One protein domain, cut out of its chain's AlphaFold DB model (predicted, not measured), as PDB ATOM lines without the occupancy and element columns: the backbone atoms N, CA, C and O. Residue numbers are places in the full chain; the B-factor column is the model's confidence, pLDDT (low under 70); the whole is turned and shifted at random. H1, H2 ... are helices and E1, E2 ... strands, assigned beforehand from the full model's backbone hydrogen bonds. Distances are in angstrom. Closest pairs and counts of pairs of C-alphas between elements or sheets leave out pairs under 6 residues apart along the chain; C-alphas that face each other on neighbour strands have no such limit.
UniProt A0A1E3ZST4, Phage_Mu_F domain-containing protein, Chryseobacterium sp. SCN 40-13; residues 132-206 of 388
ATOM      1  N   ASP A 132     152.770  79.052 102.156       95.44
ATOM      2  CA  ASP A 132     153.214  79.101 100.773       95.44
ATOM      3  C   ASP A 132     152.006  78.882  99.854       95.44
ATOM      4  O   ASP A 132     151.313  77.862  99.887       95.44
ATOM      5  N   GLN A 133     151.729  79.871  99.010       92.69
ATOM      6  CA  GLN A 133     150.566  79.853  98.133       92.69
ATOM      7  C   GLN A 133     150.672  78.797  97.019       92.69
ATOM      8  O   GLN A 133     149.673  78.536  96.341       92.69
ATOM      9  N   ASP A 134     151.847  78.200  96.810       95.81
ATOM     10  CA  ASP A 134     152.047  77.088  95.881       95.81
ATOM     11  C   ASP A 134     151.831  75.710  96.539       95.81
ATOM     12  O   ASP A 134     151.749  74.700  95.832       95.81
ATOM     13  N   ASN A 135     151.648  75.667  97.866       97.69
ATOM     14  CA  ASN A 135     151.301  74.460  98.609       97.69
ATOM     15  C   ASN A 135     149.786  74.182  98.644       97.69
ATOM     16  O   ASN A 135     148.936  74.993  98.252       97.69
ATOM     17  N   ASP A 136     149.443  72.983  99.119       98.50
ATOM     18  CA  ASP A 136     148.066  72.592  99.399       98.50
ATOM     19  C   ASP A 136     147.741  72.850 100.878       98.50
ATOM     20  O   ASP A 136     148.605  72.858 101.756       98.50
ATOM     21  N   LEU A 137     146.456  73.015 101.173       98.62
ATOM     22  CA  LEU A 137     145.921  73.047 102.524       98.62
ATOM     23  C   LEU A 137     145.019  71.843 102.735       98.62
ATOM     24  O   LEU A 137     144.267  71.450 101.845       98.62
ATOM     25  N   GLN A 138     145.069  71.281 103.936       98.62
ATOM     26  CA  GLN A 138     144.177  70.218 104.366       98.62
ATOM     27  C   GLN A 138     143.354  70.666 105.571       98.62
ATOM     28  O   GLN A 138     143.896  71.086 106.598       98.62
ATOM     29  N   TYR A 139     142.035  70.528 105.461       98.69
ATOM     30  CA  TYR A 139     141.108  70.772 106.554       98.69
ATOM     31  C   TYR A 139     141.203  69.629 107.568       98.69
ATOM     32  O   TYR A 139     141.037  68.451 107.233       98.69
ATOM     33  N   ARG A 140     141.462  69.967 108.829       98.25
ATOM     34  CA  ARG A 140     141.606  69.016 109.932       98.25
ATOM     35  C   ARG A 140     140.636  69.344 111.052       98.25
ATOM     36  O   ARG A 140     140.315  70.500 111.313       98.25
ATOM     37  N   THR A 141     140.190  68.311 111.747       97.06
ATOM     38  CA  THR A 141     139.393  68.441 112.967       97.06
ATOM     39  C   THR A 141     140.158  67.828 114.132       97.06
ATOM     40  O   THR A 141     141.073  67.033 113.924       97.06
ATOM     41  N   ALA A 142     139.779  68.174 115.363       95.12
ATOM     42  CA  ALA A 142     140.321  67.521 116.553       95.12
ATOM     43  C   ALA A 142     140.038  66.003 116.607       95.12
ATOM     44  O   ALA A 142     140.665  65.306 117.397       95.12
ATOM     45  N   GLY A 143     139.100  65.492 115.797       92.31
ATOM     46  CA  GLY A 143     138.738  64.073 115.750       92.31
ATOM     47  C   GLY A 143     138.017  63.545 116.996       92.31
ATOM     48  O   GLY A 143     137.811  62.340 117.098       92.31
ATOM     49  N   ASP A 144     137.642  64.418 117.934       94.25
ATOM     50  CA  ASP A 144     136.931  64.056 119.161       94.25
ATOM     51  C   ASP A 144     135.403  64.155 119.027       94.25
ATOM     52  O   ASP A 144     134.861  64.697 118.062       94.25
ATOM     53  N   ASP A 145     134.702  63.650 120.041       94.12
ATOM     54  CA  ASP A 145     133.238  63.642 120.159       94.12
ATOM     55  C   ASP A 145     132.609  65.044 120.281       94.12
ATOM     56  O   ASP A 145     131.389  65.194 120.200       94.12
ATOM     57  N   ARG A 146     133.427  66.090 120.447       94.81
ATOM     58  CA  ARG A 146     132.988  67.492 120.507       94.81
ATOM     59  C   ARG A 146     133.032  68.170 119.142       94.81
ATOM     60  O   ARG A 146     132.514  69.283 119.002       94.81
ATOM     61  N   VAL A 147     133.642  67.544 118.135       95.75
ATOM     62  CA  VAL A 147     133.560  68.002 116.747       95.75
ATOM     63  C   VAL A 147     132.131  67.791 116.250       95.75
ATOM     64  O   VAL A 147     131.567  66.704 116.338       95.75
ATOM     65  N   ARG A 148     131.525  68.846 115.699       95.00
ATOM     66  CA  ARG A 148     130.182  68.751 115.112       95.00
ATOM     67  C   ARG A 148     130.209  67.797 113.914       95.00
ATOM     68  O   ARG A 148     131.120  67.946 113.099       95.00
ATOM     69  N   PRO A 149     129.205  66.919 113.736       95.38
ATOM     70  CA  PRO A 149     129.131  66.032 112.571       95.38
ATOM     71  C   PRO A 149     129.276  66.785 111.241       95.38
ATOM     72  O   PRO A 149     130.075  66.401 110.391       95.38
ATOM     73  N   ASP A 150     128.607  67.933 111.135       95.44
ATOM     74  CA  ASP A 150     128.681  68.860 110.003       95.44
ATOM     75  C   ASP A 150     130.122  69.283 109.660       95.44
ATOM     76  O   ASP A 150     130.500  69.359 108.496       95.44
ATOM     77  N   HIS A 151     130.959  69.527 110.674       97.06
ATOM     78  CA  HIS A 151     132.360  69.911 110.481       97.06
ATOM     79  C   HIS A 151     133.264  68.690 110.265       97.06
ATOM     80  O   HIS A 151     134.281  68.796 109.584       97.06
ATOM     81  N   ALA A 152     132.923  67.534 110.842       97.19
ATOM     82  CA  ALA A 152     133.646  66.285 110.610       97.19
ATOM     83  C   ALA A 152     133.584  65.867 109.132       97.19
ATOM     84  O   ALA A 152     134.561  65.333 108.615       97.19
ATOM     85  N   ALA A 153     132.495  66.200 108.431       96.50
ATOM     86  CA  ALA A 153     132.357  65.996 106.987       96.50
ATOM     87  C   ALA A 153     133.364  66.801 106.137       96.50
ATOM     88  O   ALA A 153     133.578  66.467 104.972       96.50
ATOM     89  N   LEU A 154     133.990  67.838 106.706       98.25
ATOM     90  CA  LEU A 154     135.048  68.611 106.052       98.25
ATOM     91  C   LEU A 154     136.444  68.009 106.260       98.25
ATOM     92  O   LEU A 154     137.403  68.465 105.640       98.25
ATOM     93  N   ALA A 155     136.593  67.011 107.137       97.94
ATOM     94  CA  ALA A 155     137.890  66.419 107.431       97.94
ATOM     95  C   ALA A 155     138.556  65.868 106.162       97.94
ATOM     96  O   ALA A 155     137.926  65.198 105.347       97.94
ATOM     97  N   ASN A 156     139.856  66.129 106.033       98.12
ATOM     98  CA  ASN A 156     140.706  65.718 104.916       98.12
ATOM     99  C   ASN A 156     140.391  66.371 103.563       98.12
ATOM    100  O   ASN A 156     141.059  66.019 102.588       98.12
ATOM    101  N   ILE A 157     139.472  67.350 103.489       98.69
ATOM    102  CA  ILE A 157     139.372  68.212 102.302       98.69
ATOM    103  C   ILE A 157     140.751  68.818 102.065       98.69
ATOM    104  O   ILE A 157     141.259  69.559 102.907       98.69
ATOM    105  N   THR A 158     141.362  68.442 100.945       98.81
ATOM    106  CA  THR A 158     142.709  68.866 100.565       98.81
ATOM    107  C   THR A 158     142.612  69.611  99.249       98.81
ATOM    108  O   THR A 158     142.193  69.037  98.248       98.81
ATOM    109  N   LEU A 159     142.968  70.888  99.247       98.75
ATOM    110  CA  LEU A 159     142.837  71.769  98.090       98.75
ATOM    111  C   LEU A 159     144.059  72.688  98.002       98.75
ATOM    112  O   LEU A 159     144.631  73.003  99.046       98.75
ATOM    113  N   PRO A 160     144.426  73.178  96.806       98.50
ATOM    114  CA  PRO A 160     145.424  74.239  96.677       98.50
ATOM    115  C   PRO A 160     145.118  75.417  97.608       98.50
ATOM    116  O   PRO A 160     143.950  75.779  97.770       98.50
ATOM    117  N   ALA A 161     146.141  76.054  98.184       97.94
ATOM    118  CA  ALA A 161     145.953  77.206  99.076       97.94
ATOM    119  C   ALA A 161     145.154  78.354  98.420       97.94
ATOM    120  O   ALA A 161     144.395  79.060  99.083       97.94
ATOM    121  N   LYS A 162     145.271  78.491  97.093       97.56
ATOM    122  CA  LYS A 162     144.571  79.490  96.266       97.56
ATOM    123  C   LYS A 162     143.104  79.139  95.950       97.56
ATOM    124  O   LYS A 162     142.436  79.929  95.286       97.56
ATOM    125  N   ASP A 163     142.599  77.971  96.359       98.62
ATOM    126  CA  ASP A 163     141.222  77.555  96.068       98.62
ATOM    127  C   ASP A 163     140.179  78.422  96.807       98.62
ATOM    128  O   ASP A 163     140.334  78.763  97.982       98.62
ATOM    129  N   LYS A 164     139.074  78.745  96.119       98.00
ATOM    130  CA  LYS A 164     137.945  79.555  96.621       98.00
ATOM    131  C   LYS A 164     137.283  78.981  97.882       98.00
ATOM    132  O   LYS A 164     136.623  79.726  98.609       98.00
ATOM    133  N   PHE A 165     137.435  77.685  98.159       98.69
ATOM    134  CA  PHE A 165     136.968  77.051  99.391       98.69
ATOM    135  C   PHE A 165     137.519  77.773 100.624       98.69
ATOM    136  O   PHE A 165     136.765  78.087 101.549       98.69
ATOM    137  N   TRP A 166     138.803  78.139 100.603       98.56
ATOM    138  CA  TRP A 166     139.468  78.815 101.717       98.56
ATOM    139  C   TRP A 166     139.045  80.272 101.890       98.56
ATOM    140  O   TRP A 166     139.326  80.860 102.924       98.56
ATOM    141  N   ASP A 167     138.315  80.866 100.947       98.00
ATOM    142  CA  ASP A 167     137.760  82.212 101.133       98.00
ATOM    143  C   ASP A 167     136.564  82.217 102.091       98.00
ATOM    144  O   ASP A 167     136.256  83.244 102.703       98.00
ATOM    145  N   LYS A 168     135.881  81.072 102.209       97.88
ATOM    146  CA  LYS A 168     134.641  80.926 102.978       97.88
ATOM    147  C   LYS A 168     134.770  79.947 104.133       97.88
ATOM    148  O   LYS A 168     134.248  80.225 105.201       97.88
ATOM    149  N   TYR A 169     135.420  78.810 103.936       98.50
ATOM    150  CA  TYR A 169     135.417  77.710 104.903       98.50
ATOM    151  C   TYR A 169     136.791  77.493 105.543       98.50
ATOM    152  O   TYR A 169     137.095  76.409 106.029       98.50
ATOM    153  N   TYR A 170     137.625  78.535 105.568       98.50
ATOM    154  CA  TYR A 170     138.813  78.548 106.414       98.50
ATOM    155  C   TYR A 170     138.364  78.694 107.881       98.50
ATOM    156  O   TYR A 170     137.530  79.557 108.167       98.50
ATOM    157  N   PRO A 171     138.814  77.833 108.809       97.75
ATOM    158  CA  PRO A 171     138.361  77.886 110.198       97.75
ATOM    159  C   PRO A 171     138.647  79.232 110.893       97.75
ATOM    160  O   PRO A 171     139.571  79.943 110.493       97.75
ATOM    161  N   PRO A 172     137.909  79.571 111.973       97.94
ATOM    162  CA  PRO A 172     136.851  78.785 112.620       97.94
ATOM    163  C   PRO A 172     135.456  78.944 111.982       97.94
ATOM    164  O   PRO A 172     134.883  80.027 111.947       97.94
ATOM    165  N   ASN A 173     134.823  77.827 111.605       97.44
ATOM    166  CA  ASN A 173     133.498  77.820 110.962       97.44
ATOM    167  C   ASN A 173     132.313  77.743 111.945       97.44
ATOM    168  O   ASN A 173     131.274  77.164 111.652       97.44
ATOM    169  N   GLY A 174     132.481  78.293 113.149       97.19
ATOM    170  CA  GLY A 174     131.443  78.345 114.178       97.19
ATOM    171  C   GLY A 174     131.991  78.697 115.558       97.19
ATOM    172  O   GLY A 174     133.191  78.587 115.807       97.19
ATOM    173  N   TRP A 175     131.110  79.055 116.498       96.31
ATOM    174  CA  TRP A 175     131.489  79.201 117.910       96.31
ATOM    175  C   TRP A 175     132.125  77.905 118.429       96.31
ATOM    176  O   TRP A 175     131.660  76.819 118.082       96.31
ATOM    177  N   ASN A 176     133.178  77.989 119.242       94.31
ATOM    178  CA  ASN A 176     133.892  76.833 119.812       94.31
ATOM    179  C   ASN A 176     134.334  75.796 118.756       94.31
ATOM    180  O   ASN A 176     134.332  74.592 119.022       94.31
ATOM    181  N   CYS A 177     134.646  76.244 117.534       96.44
ATOM    182  CA  CYS A 177     135.154  75.373 116.481       96.44
ATOM    183  C   CYS A 177     136.496  74.749 116.902       96.44
ATOM    184  O   CYS A 177     137.352  75.427 117.462       96.44
ATOM    185  N   ARG A 178     136.673  73.457 116.614       96.38
ATOM    186  CA  ARG A 178     137.885  72.669 116.912       96.38
ATOM    187  C   ARG A 178     138.575  72.214 115.620       96.38
ATOM    188  O   ARG A 178     139.133  71.120 115.557       96.38
ATOM    189  N   CYS A 179     138.419  72.998 114.557       97.44
ATOM    190  CA  CYS A 179     138.940  72.692 113.231       97.44
ATOM    191  C   CYS A 179     140.082  73.639 112.877       97.44
ATOM    192  O   CYS A 179     140.116  74.773 113.350       97.44
ATOM    193  N   LEU A 180     140.992  73.155 112.042       97.06
ATOM    194  CA  LEU A 180     142.192  73.847 111.589       97.06
ATOM    195  C   LEU A 180     142.338  73.643 110.081       97.06
ATOM    196  O   LEU A 180     141.866  72.646 109.537       97.06
ATOM    197  N   ALA A 181     143.045  74.550 109.425       97.81
ATOM    198  CA  ALA A 181     143.611  74.304 108.108       97.81
ATOM    199  C   ALA A 181     145.129  74.218 108.264       97.81
ATOM    200  O   ALA A 181     145.739  75.073 108.907       97.81
ATOM    201  N   VAL A 182     145.718  73.154 107.729       97.44
ATOM    202  CA  VAL A 182     147.151  72.881 107.858       97.44
ATOM    203  C   VAL A 182     147.763  72.786 106.475       97.44
ATOM    204  O   VAL A 182     147.221  72.109 105.603       97.44
ATOM    205  N   GLU A 183     148.895  73.450 106.298       97.75
ATOM    206  CA  GLU A 183     149.697  73.378 105.085       97.75
ATOM    207  C   GLU A 183     150.301  71.986 104.893       97.75
ATOM    208  O   GLU A 183     150.787  71.340 105.829       97.75
ATOM    209  N   VAL A 184     150.227  71.495 103.660       98.06
ATOM    210  CA  VAL A 184     150.750  70.197 103.252       98.06
ATOM    211  C   VAL A 184     151.422  70.329 101.888       98.06
ATOM    212  O   VAL A 184     150.995  71.098 101.031       98.06
ATOM    213  N   LEU A 185     152.481  69.544 101.672       97.12
ATOM    214  CA  LEU A 185     153.170  69.525 100.384       97.12
ATOM    215  C   LEU A 185     152.214  69.077  99.262       97.12
ATOM    216  O   LEU A 185     151.476  68.101  99.463       97.12
ATOM    217  N   PRO A 186     152.266  69.716  98.080       95.50
ATOM    218  CA  PRO A 186     151.521  69.292  96.907       95.50
ATOM    219  C   PRO A 186     151.710  67.802  96.623       95.50
ATOM    220  O   PRO A 186     152.827  67.285  96.628       95.50
ATOM    221  N   GLY A 187     150.603  67.094  96.400       93.75
ATOM    222  CA  GLY A 187     150.612  65.661  96.092       93.75
ATOM    223  C   GLY A 187     150.834  64.724  97.288       93.75
ATOM    224  O   GLY A 187     150.715  63.512  97.119       93.75
ATOM    225  N   LYS A 188     151.088  65.233  98.506       97.19
ATOM    226  CA  LYS A 188     151.171  64.397  99.722       97.19
ATOM    227  C   LYS A 188     149.844  63.701 100.047       97.19
ATOM    228  O   LYS A 188     149.842  62.595 100.583       97.19
ATOM    229  N   TYR A 189     148.728  64.357  99.741       97.81
ATOM    230  CA  TYR A 189     147.378  63.821  99.880       97.81
ATOM    231  C   TYR A 189     146.617  64.023  98.567       97.81
ATOM    232  O   TYR A 189     146.884  64.974  97.833       97.81
ATOM    233  N   ALA A 190     145.663  63.135  98.273       97.81
ATOM    234  CA  ALA A 190     144.792  63.296  97.115       97.81
ATOM    235  C   ALA A 190     143.973  64.588  97.253       97.81
ATOM    236  O   ALA A 190     143.321  64.811  98.278       97.81
ATOM    237  N   ARG A 191     144.015  65.433  96.219       98.25
ATOM    238  CA  ARG A 191     143.193  66.642  96.170       98.25
ATOM    239  C   ARG A 191     141.721  66.260  96.079       98.25
ATOM    240  O   ARG A 191     141.352  65.311  95.395       98.25
ATOM    241  N   SER A 192     140.898  66.993  96.811       98.50
ATOM    242  CA  SER A 192     139.446  66.914  96.726       98.50
ATOM    243  C   SER A 192     138.947  67.685  95.505       98.50
ATOM    244  O   SER A 192     139.606  68.614  95.040       98.50
ATOM    245  N   GLU A 193     137.757  67.344  95.018       98.38
ATOM    246  CA  GLU A 193     137.093  68.131  93.979       98.38
ATOM    247  C   GLU A 193     136.557  69.440  94.574       98.38
ATOM    248  O   GLU A 193     135.795  69.426  95.544       98.38
ATOM    249  N   SER A 194     136.952  70.579  93.993       98.12
ATOM    250  CA  SER A 194     136.652  71.918  94.533       98.12
ATOM    251  C   SER A 194     135.147  72.152  94.717       98.12
ATOM    252  O   SER A 194     134.712  72.621  95.768       98.12
ATOM    253  N   ASP A 195     134.316  71.771  93.743       98.25
ATOM    254  CA  ASP A 195     132.870  72.013  93.822       98.25
ATOM    255  C   ASP A 195     132.156  71.108  94.846       98.25
ATOM    256  O   ASP A 195     131.220  71.567  95.503       98.25
ATOM    257  N   ASP A 196     132.620  69.871  95.058       98.31
ATOM    258  CA  ASP A 196     132.126  69.005  96.145       98.31
ATOM    259  C   ASP A 196     132.524  69.573  97.516       98.31
ATOM    260  O   ASP A 196     131.697  69.680  98.425       98.31
ATOM    261  N   ALA A 197     133.772  70.032  97.650       98.44
ATOM    262  CA  ALA A 197     134.236  70.692  98.862       98.44
ATOM    263  C   ALA A 197     133.398  71.942  99.181       98.44
ATOM    264  O   ALA A 197     132.983  72.126 100.325       98.44
ATOM    265  N   MET A 198     133.071  72.766  98.180       98.50
ATOM    266  CA  MET A 198     132.187  73.924  98.353       98.50
ATOM    267  C   MET A 198     130.796  73.529  98.865       98.50
ATOM    268  O   MET A 198     130.304  74.151  99.805       98.50
ATOM    269  N   GLN A 199     130.178  72.489  98.295       98.25
ATOM    270  CA  GLN A 199     128.864  72.003  98.738       98.25
ATOM    271  C   GLN A 199     128.902  71.505 100.185       98.25
ATOM    272  O   GLN A 199     128.020  71.835 100.983       98.25
ATOM    273  N   LYS A 200     129.955  70.767 100.556       98.25
ATOM    274  CA  LYS A 200     130.177  70.328 101.939       98.25
ATOM    275  C   LYS A 200     130.380  71.510 102.879       98.25
ATOM    276  O   LYS A 200     129.785  71.531 103.951       98.25
ATOM    277  N   GLY A 201     131.163  72.512 102.477       98.06
ATOM    278  CA  GLY A 201     131.357  73.747 103.241       98.06
ATOM    279  C   GLY A 201     130.049  74.511 103.460       98.06
ATOM    280  O   GLY A 201     129.759  74.967 104.571       98.06
ATOM    281  N   ASP A 202     129.216  74.611 102.419       97.88
ATOM    282  CA  ASP A 202     127.887  75.208 102.510       97.88
ATOM    283  C   ASP A 202     126.999  74.456 103.501       97.88
ATOM    284  O   ASP A 202     126.428  75.083 104.398       97.88
ATOM    285  N   ALA A 203     126.922  73.128 103.394       97.50
ATOM    286  CA  ALA A 203     126.167  72.293 104.323       97.50
ATOM    287  C   ALA A 203     126.682  72.444 105.766       97.50
ATOM    288  O   ALA A 203     125.892  72.678 106.680       97.50
ATOM    289  N   ALA A 204     128.005  72.425 105.952       97.19
ATOM    290  CA  ALA A 204     128.650  72.503 107.260       97.19
ATOM    291  C   ALA A 204     128.399  73.826 108.001       97.19
ATOM    292  O   ALA A 204     128.492  73.891 109.225       97.19
ATOM    293  N   THR A 205     128.069  74.884 107.257       96.62
ATOM    294  CA  THR A 205     127.824  76.239 107.770       96.62
ATOM    295  C   THR A 205     126.393  76.704 107.495       96.62
ATOM    296  O   THR A 205     126.146  77.887 107.238       96.62
ATOM    297  N   THR A 206     125.431  75.775 107.505       96.25
ATOM    298  CA  THR A 206     124.005  76.080 107.337       96.25
ATOM    299  C   THR A 206     123.184  75.640 108.539       96.25
ATOM    300  O   THR A 206     122.914  74.461 108.733       96.25
TER     301      THR A 206
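Overview. This is residues 132 to 206 of the 388 residues of the protein "Phage_Mu_F domain-containing protein" of Chryseobacterium sp. SCN 40-13 (UniProt A0A1E3ZST4). One small antiparallel sheet, E2 E1 E3, makes one side, and helix H3, with H2 packed on it, the other. Under half of the 75 printed residues are in named elements, E1 H1 E2 H2 E3 H3, mixed helices and strands. The whole is compact, with radius of gyration of the C-alphas 11.5 A and spans 31 by 22 by 18 A.

Along the chain. Find E1, residues 136 to 141, from C-alpha 136 at (148.066, 72.592, 99.399); its neighbours are E2, 158 to 160, and E3, 179 to 184. H1 is 149 to 152, H2 165 to 168, and H3 194 to 204, ending at (128.650, 72.503, 107.260).

Arrangement. E1 is antiparallel to E3, with N 138 and O 182 at 2.8 A, and to E2, with N 137 and O 159 at 2.8 A. E2, H2 and E3 are a split strand-helix-strand unit, E1 between its strands. H2 touches H3, closest C-alphas Phe 165 and Met 198, 5.8 A. Every O i to N i+4 pair in H3 is within hydrogen-bond range.

Size, cuts and confidence. The printed part has no cut, no long link and no residue under pLDDT 70.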